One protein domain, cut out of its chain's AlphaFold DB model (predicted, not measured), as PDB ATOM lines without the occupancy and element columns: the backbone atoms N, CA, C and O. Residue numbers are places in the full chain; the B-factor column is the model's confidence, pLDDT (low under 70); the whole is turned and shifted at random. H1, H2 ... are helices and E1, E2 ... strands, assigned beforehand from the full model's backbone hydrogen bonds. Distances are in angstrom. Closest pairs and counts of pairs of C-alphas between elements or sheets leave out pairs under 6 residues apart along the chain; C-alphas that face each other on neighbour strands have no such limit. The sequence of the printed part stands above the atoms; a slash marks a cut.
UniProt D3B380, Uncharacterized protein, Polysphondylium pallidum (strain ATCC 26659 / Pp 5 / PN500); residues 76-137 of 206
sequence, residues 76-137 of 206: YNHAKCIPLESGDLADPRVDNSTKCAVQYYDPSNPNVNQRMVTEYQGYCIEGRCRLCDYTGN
ATOM      1  N   TYR A  76     165.988 151.185 176.636       82.25
ATOM      2  CA  TYR A  76     165.786 150.865 175.223       82.25
ATOM      3  C   TYR A  76     165.777 149.365 174.928       82.25
ATOM      4  O   TYR A  76     165.813 148.969 173.765       82.25
ATOM      5  N   ASN A  77     165.723 148.503 175.944       75.19
ATOM      6  CA  ASN A  77     165.685 147.064 175.704       75.19
ATOM      7  C   ASN A  77     164.444 146.681 174.868       75.19
ATOM      8  O   ASN A  77     163.321 147.040 175.212       75.19
ATOM      9  N   HIS A  78     164.650 145.961 173.762       73.06
ATOM     10  CA  HIS A  78     163.667 145.620 172.718       73.06
ATOM     11  C   HIS A  78     163.100 146.797 171.896       73.06
ATOM     12  O   HIS A  78     162.238 146.582 171.028       73.06
ATOM     13  N   ALA A  79     163.580 148.026 172.107       80.06
ATOM     14  CA  ALA A  79     163.221 149.163 171.265       80.06
ATOM     15  C   ALA A  79     163.673 148.924 169.816       80.06
ATOM     16  O   ALA A  79     164.606 148.159 169.559       80.06
ATOM     17  N   LYS A  80     162.992 149.546 168.850       82.50
ATOM     18  CA  LYS A  80     163.446 149.508 167.455       82.50
ATOM     19  C   LYS A  80     164.769 150.262 167.349       82.50
ATOM     20  O   LYS A  80     164.893 151.339 167.919       82.50
ATOM     21  N   CYS A  81     165.726 149.712 166.618       86.31
ATOM     22  CA  CYS A  81     167.017 150.353 166.404       86.31
ATOM     23  C   CYS A  81     167.521 150.135 164.984       86.31
ATOM     24  O   CYS A  81     167.055 149.243 164.269       86.31
ATOM     25  N   ILE A  82     168.516 150.936 164.621       85.94
ATOM     26  CA  ILE A  82     169.355 150.729 163.443       85.94
ATOM     27  C   ILE A  82     170.785 150.390 163.892       85.94
ATOM     28  O   ILE A  82     171.245 150.921 164.909       85.94
ATOM     29  N   PRO A  83     171.484 149.481 163.192       83.06
ATOM     30  CA  PRO A  83     172.887 149.209 163.471       83.06
ATOM     31  C   PRO A  83     173.712 150.444 163.100       83.06
ATOM     32  O   PRO A  83     173.653 150.913 161.966       83.06
ATOM     33  N   LEU A  84     174.441 150.981 164.075       82.38
ATOM     34  CA  LEU A  84     175.269 152.178 163.943       82.38
ATOM     35  C   LEU A  84     176.657 151.896 164.501       82.38
ATOM     36  O   LEU A  84     176.793 151.176 165.495       82.38
ATOM     37  N   GLU A  85     177.675 152.497 163.894       77.88
ATOM     38  CA  GLU A  85     179.025 152.482 164.445       77.88
ATOM     39  C   GLU A  85     179.137 153.457 165.627       77.88
ATOM     40  O   GLU A  85     178.346 154.393 165.778       77.88
ATOM     41  N   SER A  86     180.141 153.271 166.489       69.75
ATOM     42  CA  SER A  86     180.297 154.091 167.700       69.75
ATOM     43  C   SER A  86     180.455 155.591 167.409       69.75
ATOM     44  O   SER A  86     180.044 156.412 168.230       69.75
ATOM     45  N   GLY A  87     181.001 155.960 166.244       68.81
ATOM     46  CA  GLY A  87     181.090 157.355 165.802       68.81
ATOM     47  C   GLY A  87     179.725 157.981 165.497       68.81
ATOM     48  O   GLY A  87     179.486 159.133 165.862       68.81
ATOM     49  N   ASP A  88     178.811 157.204 164.914       77.12
ATOM     50  CA  ASP A  88     177.474 157.659 164.515       77.12
ATOM     51  C   ASP A  88     176.519 157.762 165.703       77.12
ATOM     52  O   ASP A  88     175.598 158.580 165.709       77.12
ATOM     53  N   LEU A  89     176.760 156.983 166.763       78.31
ATOM     54  CA  LEU A  89     176.002 157.116 168.005       78.31
ATOM     55  C   LEU A  89     176.155 158.523 168.592       78.31
ATOM     56  O   LEU A  89     175.179 159.101 169.072       78.31
ATOM     57  N   ALA A  90     177.349 159.111 168.518       72.75
ATOM     58  CA  ALA A  90     177.599 160.469 168.997       72.75
ATOM     59  C   ALA A  90     177.061 161.564 168.050       72.75
ATOM     60  O   ALA A  90     177.044 162.735 168.433       72.75
ATOM     61  N   ASP A  91     176.614 161.228 166.832       74.00
ATOM     62  CA  ASP A  91     176.122 162.215 165.867       74.00
ATOM     63  C   ASP A  91     174.736 162.750 166.284       74.00
ATOM     64  O   ASP A  91     173.780 161.975 166.400       74.00
ATOM     65  N   PRO A  92     174.577 164.069 166.507       73.31
ATOM     66  CA  PRO A  92     173.290 164.661 166.878       73.31
ATOM     67  C   PRO A  92     172.247 164.644 165.749       73.31
ATOM     68  O   PRO A  92     171.077 164.901 166.011       73.31
ATOM     69  N   ARG A  93     172.640 164.369 164.498       75.25
ATOM     70  CA  ARG A  93     171.729 164.321 163.339       75.25
ATOM     71  C   ARG A  93     170.951 163.012 163.246       75.25
ATOM     72  O   ARG A  93     169.929 162.960 162.569       75.25
ATOM     73  N   VAL A  94     171.442 161.957 163.893       76.69
ATOM     74  CA  VAL A  94     170.760 160.665 163.967       76.69
ATOM     75  C   VAL A  94     169.780 160.721 165.132       76.69
ATOM     76  O   VAL A  94     170.171 161.062 166.250       76.69
ATOM     77  N   ASP A  95     168.517 160.375 164.884       78.62
ATOM     78  CA  ASP A  95     167.490 160.384 165.924       78.62
ATOM     79  C   ASP A  95     167.875 159.446 167.076       78.62
ATOM     80  O   ASP A  95     168.085 158.244 166.884       78.62
ATOM     81  N   ASN A  96     167.932 160.000 168.288       74.94
ATOM     82  CA  ASN A  96     168.239 159.263 169.507       74.94
ATOM     83  C   ASN A  96     167.262 158.107 169.755       74.94
ATOM     84  O   ASN A  96     167.661 157.119 170.363       74.94
ATOM     85  N   SER A  97     166.023 158.185 169.248       74.81
ATOM     86  CA  SER A  97     165.040 157.101 169.380       74.81
ATOM     87  C   SER A  97     165.455 155.811 168.657       74.81
ATOM     88  O   SER A  97     164.977 154.728 168.992       74.81
ATOM     89  N   THR A  98     166.368 155.920 167.686       80.00
ATOM     90  CA  THR A  98     166.849 154.805 166.859       80.00
ATOM     91  C   THR A  98     168.198 154.252 167.320       80.00
ATOM     92  O   THR A  98     168.630 153.191 166.855       80.00
ATOM     93  N   LYS A  99     168.857 154.943 168.258       86.62
ATOM     94  CA  LYS A  99     170.157 154.561 168.808       86.62
ATOM     95  C   LYS A  99     169.969 153.541 169.922       86.62
ATOM     96  O   LYS A  99     169.254 153.779 170.891       86.62
ATOM     97  N   CYS A 100     170.681 152.422 169.837       87.31
ATOM     98  CA  CYS A 100     170.724 151.445 170.923       87.31
ATOM     99  C   CYS A 100     171.757 151.850 171.989       87.31
ATOM    100  O   CYS A 100     172.723 151.136 172.241       87.31
ATOM    101  N   ALA A 101     171.605 153.038 172.575       89.06
ATOM    102  CA  ALA A 101     172.578 153.590 173.513       89.06
ATOM    103  C   ALA A 101     171.930 154.559 174.506       89.06
ATOM    104  O   ALA A 101     171.017 155.303 174.155       89.06
ATOM    105  N   VAL A 102     172.439 154.592 175.739       87.81
ATOM    106  CA  VAL A 102     172.144 155.667 176.693       87.81
ATOM    107  C   VAL A 102     173.228 156.719 176.567       87.81
ATOM    108  O   VAL A 102     174.418 156.405 176.614       87.81
ATOM    109  N   GLN A 103     172.813 157.967 176.392       86.88
ATOM    110  CA  GLN A 103     173.718 159.079 176.167       86.88
ATOM    111  C   GLN A 103     173.358 160.258 177.061       86.88
ATOM    112  O   GLN A 103     172.194 160.453 177.409       86.88
ATOM    113  N   TYR A 104     174.358 161.065 177.388       84.19
ATOM    114  CA  TYR A 104     174.200 162.297 178.146       84.19
ATOM    115  C   TYR A 104     174.984 163.425 177.487       84.19
ATOM    116  O   TYR A 104     175.924 163.201 176.724       84.19
ATOM    117  N   TYR A 105     174.583 164.655 177.777       80.62
ATOM    118  CA  TYR A 105     175.272 165.834 177.284       80.62
ATOM    119  C   TYR A 105     176.404 166.222 178.243       80.62
ATOM    120  O   TYR A 105     176.151 166.504 179.416       80.62
ATOM    121  N   ASP A 106     177.643 166.261 177.744       77.38
ATOM    122  CA  ASP A 106     178.811 166.723 178.502       77.38
ATOM    123  C   ASP A 106     179.441 167.967 177.850       77.38
ATOM    124  O   ASP A 106     180.278 167.848 176.952       77.38
ATOM    125  N   PRO A 107     179.092 169.179 178.316       72.56
ATOM    126  CA  PRO A 107     179.664 170.412 177.786       72.56
ATOM    127  C   PRO A 107     181.126 170.648 178.195       72.56
ATOM    128  O   PRO A 107     181.749 171.551 177.647       72.56
ATOM    129  N   SER A 108     181.686 169.891 179.151       68.81
ATOM    130  CA  SER A 108     183.092 170.064 179.570       68.81
ATOM    131  C   SER A 108     184.090 169.256 178.763       68.81
ATOM    132  O   SER A 108     185.284 169.464 178.945       68.81
ATOM    133  N   ASN A 109     183.645 168.335 177.909       66.62
ATOM    134  CA  ASN A 109     184.559 167.491 177.155       66.62
ATOM    135  C   ASN A 109     184.929 168.162 175.815       66.62
ATOM    136  O   ASN A 109     184.129 168.126 174.874       66.62
ATOM    137  N   PRO A 110     186.131 168.763 175.687       60.25
ATOM    138  CA  PRO A 110     186.518 169.511 174.491       60.25
ATOM    139  C   PRO A 110     186.673 168.609 173.261       60.25
ATOM    140  O   PRO A 110     186.524 169.074 172.136       60.25
ATOM    141  N   ASN A 111     186.904 167.306 173.460       59.59
ATOM    142  CA  ASN A 111     187.018 166.334 172.370       59.59
ATOM    143  C   ASN A 111     185.667 166.005 171.727       59.59
ATOM    144  O   ASN A 111     185.618 165.385 170.668       59.59
ATOM    145  N   VAL A 112     184.564 166.400 172.370       59.84
ATOM    146  CA  VAL A 112     183.217 165.986 171.979       59.84
ATOM    147  C   VAL A 112     182.465 167.115 171.265       59.84
ATOM    148  O   VAL A 112     181.423 166.838 170.696       59.84
ATOM    149  N   ASN A 113     182.987 168.353 171.179       55.03
ATOM    150  CA  ASN A 113     182.424 169.455 170.363       55.03
ATOM    151  C   ASN A 113     180.875 169.496 170.355       55.03
ATOM    152  O   ASN A 113     180.246 169.362 169.306       55.03
ATOM    153  N   GLN A 114     180.255 169.637 171.535       56.88
ATOM    154  CA  GLN A 114     178.791 169.659 171.730       56.88
ATOM    155  C   GLN A 114     178.028 168.364 171.374       56.88
ATOM    156  O   GLN A 114     176.801 168.383 171.279       56.88
ATOM    157  N   ARG A 115     178.707 167.232 171.183       66.38
ATOM    158  CA  ARG A 115     178.072 165.936 170.905       66.38
ATOM    159  C   ARG A 115     177.665 165.222 172.196       66.38
ATOM    160  O   ARG A 115     178.141 165.520 173.290       66.38
ATOM    161  N   MET A 116     176.745 164.275 172.059       76.94
ATOM    162  CA  MET A 116     176.301 163.431 173.166       76.94
ATOM    163  C   MET A 116     177.395 162.406 173.495       76.94
ATOM    164  O   MET A 116     177.948 161.772 172.594       76.94
ATOM    165  N   VAL A 117     177.700 162.225 174.778       83.56
ATOM    166  CA  VAL A 117     178.602 161.176 175.263       83.56
ATOM    167  C   VAL A 117     177.787 159.921 175.533       83.56
ATOM    168  O   VAL A 117     176.760 159.967 176.209       83.56
ATOM    169  N   THR A 118     178.250 158.781 175.033       84.88
ATOM    170  CA  THR A 118     177.614 157.488 175.291       84.88
ATOM    171  C   THR A 118     177.973 156.989 176.694       84.88
ATOM    172  O   THR A 118     179.132 156.682 176.968       84.88
ATOM    173  N   GLU A 119     176.982 156.907 177.589       86.19
ATOM    174  CA  GLU A 119     177.118 156.261 178.905       86.19
ATOM    175  C   GLU A 119     177.278 154.753 178.743       86.19
ATOM    176  O   GLU A 119     178.133 154.137 179.376       86.19
ATOM    177  N   TYR A 120     176.427 154.175 177.897       86.44
ATOM    178  CA  TYR A 120     176.359 152.748 177.647       86.44
ATOM    179  C   TYR A 120     175.818 152.482 176.245       86.44
ATOM    180  O   TYR A 120     174.851 153.114 175.818       86.44
ATOM    181  N   GLN A 121     176.434 151.538 175.541       85.94
ATOM    182  CA  GLN A 121     176.029 151.100 174.211       85.94
ATOM    183  C   GLN A 121     175.532 149.656 174.306       85.94
ATOM    184  O   GLN A 121     176.245 148.793 174.806       85.94
ATOM    185  N   GLY A 122     174.314 149.416 173.827       80.94
ATOM    186  CA  GLY A 122     173.811 148.074 173.567       80.94
ATOM    187  C   GLY A 122     174.070 147.645 172.120       80.94
ATOM    188  O   GLY A 122     174.726 148.331 171.337       80.94
ATOM    189  N   TYR A 123     173.490 146.515 171.748       80.25
ATOM    190  CA  TYR A 123     173.611 145.878 170.446       80.25
ATOM    191  C   TYR A 123     172.294 145.965 169.678       80.25
ATOM    192  O   TYR A 123     171.228 145.634 170.199       80.25
ATOM    193  N   CYS A 124     172.356 146.398 168.420       81.19
ATOM    194  CA  CYS A 124     171.195 146.383 167.539       81.19
ATOM    195  C   CYS A 124     171.170 145.092 166.717       81.19
ATOM    196  O   CYS A 124     171.967 144.926 165.798       81.19
ATOM    197  N   ILE A 125     170.256 144.179 167.047       76.94
ATOM    198  CA  ILE A 125     170.197 142.829 166.474       76.94
ATOM    199  C   ILE A 125     168.807 142.619 165.892       76.94
ATOM    200  O   ILE A 125     167.809 142.804 166.588       76.94
ATOM    201  N   GLU A 126     168.736 142.291 164.600       78.44
ATOM    202  CA  GLU A 126     167.467 142.127 163.868       78.44
ATOM    203  C   GLU A 126     166.530 143.350 164.015       78.44
ATOM    204  O   GLU A 126     165.311 143.234 164.138       78.44
ATOM    205  N   GLY A 127     167.110 144.558 164.056       77.62
ATOM    206  CA  GLY A 127     166.372 145.816 164.224       77.62
ATOM    207  C   GLY A 127     165.808 146.045 165.631       77.62
ATOM    208  O   GLY A 127     164.973 146.935 165.827       77.62
ATOM    209  N   ARG A 128     166.232 145.248 166.620       81.75
ATOM    210  CA  ARG A 128     165.847 145.374 168.028       81.75
ATOM    211  C   ARG A 128     167.063 145.627 168.901       81.75
ATOM    212  O   ARG A 128     168.081 144.956 168.787       81.75
ATOM    213  N   CYS A 129     166.934 146.599 169.790       81.06
ATOM    214  CA  CYS A 129     167.987 146.982 170.705       81.06
ATOM    215  C   CYS A 129     168.063 145.979 171.852       81.06
ATOM    216  O   CYS A 129     167.041 145.599 172.426       81.06
ATOM    217  N   ARG A 130     169.271 145.526 172.165       77.56
ATOM    218  CA  ARG A 130     169.562 144.479 173.140       77.56
ATOM    219  C   ARG A 130     170.725 144.926 174.001       77.56
ATOM    220  O   ARG A 130     171.671 145.516 173.506       77.56
ATOM    221  N   LEU A 131     170.678 144.633 175.292       76.12
ATOM    222  CA  LEU A 131     171.822 144.893 176.169       76.12
ATOM    223  C   LEU A 131     172.971 143.891 175.939       76.12
ATOM    224  O   LEU A 131     174.114 144.168 176.270       76.12
ATOM    225  N   CYS A 132     172.653 142.745 175.347       71.88
ATOM    226  CA  CYS A 132     173.561 141.636 175.099       71.88
ATOM    227  C   CYS A 132     173.840 141.459 173.599       71.88
ATOM    228  O   CYS A 132     172.926 141.644 172.785       71.88
ATOM    229  N   ASP A 133     175.058 141.047 173.251       69.12
ATOM    230  CA  ASP A 133     175.421 140.613 171.909       69.12
ATOM    231  C   ASP A 133     175.044 139.146 171.684       69.12
ATOM    232  O   ASP A 133     175.616 138.199 172.230       69.12
ATOM    233  N   TYR A 134     174.076 138.958 170.799       61.09
ATOM    234  CA  TYR A 134     173.569 137.657 170.395       61.09
ATOM    235  C   TYR A 134     174.074 137.199 169.017       61.09
ATOM    236  O   TYR A 134     173.680 136.126 168.559       61.09
ATOM    237  N   THR A 135     174.921 137.984 168.343       58.41
ATOM    238  CA  THR A 135     175.359 137.709 166.963       58.41
ATOM    239  C   THR A 135     176.458 136.640 166.861       58.41
ATOM    240  O   THR A 135     176.681 136.079 165.788       58.41
ATOM    241  N   GLY A 136     177.098 136.271 167.978       51.34
ATOM    242  CA  GLY A 136     178.121 135.221 168.049       51.34
ATOM    243  C   GLY A 136     177.570 133.820 168.350       51.34
ATOM    244  O   GLY A 136     176.735 133.622 169.232       51.34
ATOM    245  N   ASN A 137     178.086 132.792 167.666       41.38
ATOM    246  CA  ASN A 137     177.605 131.405 167.760       41.38
ATOM    247  C   ASN A 137     177.932 130.664 169.075       41.38
ATOM    248  O   ASN A 137     177.818 129.448 169.162       41.38
TER     249      ASN A 137
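What this domain is: This is residues 76 to 137 of the 206 residues of an uncharacterized protein of Polysphondylium pallidum (strain ATCC 26659 / Pp 5 / PN500) (UniProt D3B380). With little regular structure, this is an elongated run of loops with two small antiparallel hairpins one after the other along its length, E1 with E2 and E3 with E4, and one helical turn, H1, near the first. The 62 printed residues hold H1, E1, E2, E3, E4 in that order, mostly strand, with only 21 residues in named elements. The whole is compact, radius of gyration of the C-alphas 12.1 A, spanning 39 by 21 by 16 A.

Where its parts are: H1 is residues 86 to 89, from C-alpha 86 at (180.297, 154.091, 167.700). E1 is 101 to 105, 13.1 A long; E2 is 116 to 121, 12.4 A. E3 is 123 to 125; E4 is 128 to 130, ending at (169.562, 144.479, 173.140).

How they stand to each other: H1, too short for O i to N i+4 pairs, has its C-alpha 89 7.5 A from that of Thr 118 in E2, their closest. In hairpin E1-E2, N 102 and O 120 are 2.8 A apart. E2 runs on into E3 at 66 degrees. In hairpin E3-E4, N 123 and O 130 are 2.7 A apart.

The domain as a whole: C-alphas 108 and 137, the farthest apart, are 40.8 A apart. The printed part has no cut. H1 to E1 is a long link. Residues 86 to 87, 108 to 115 and 133 to 137 are under pLDDT 70.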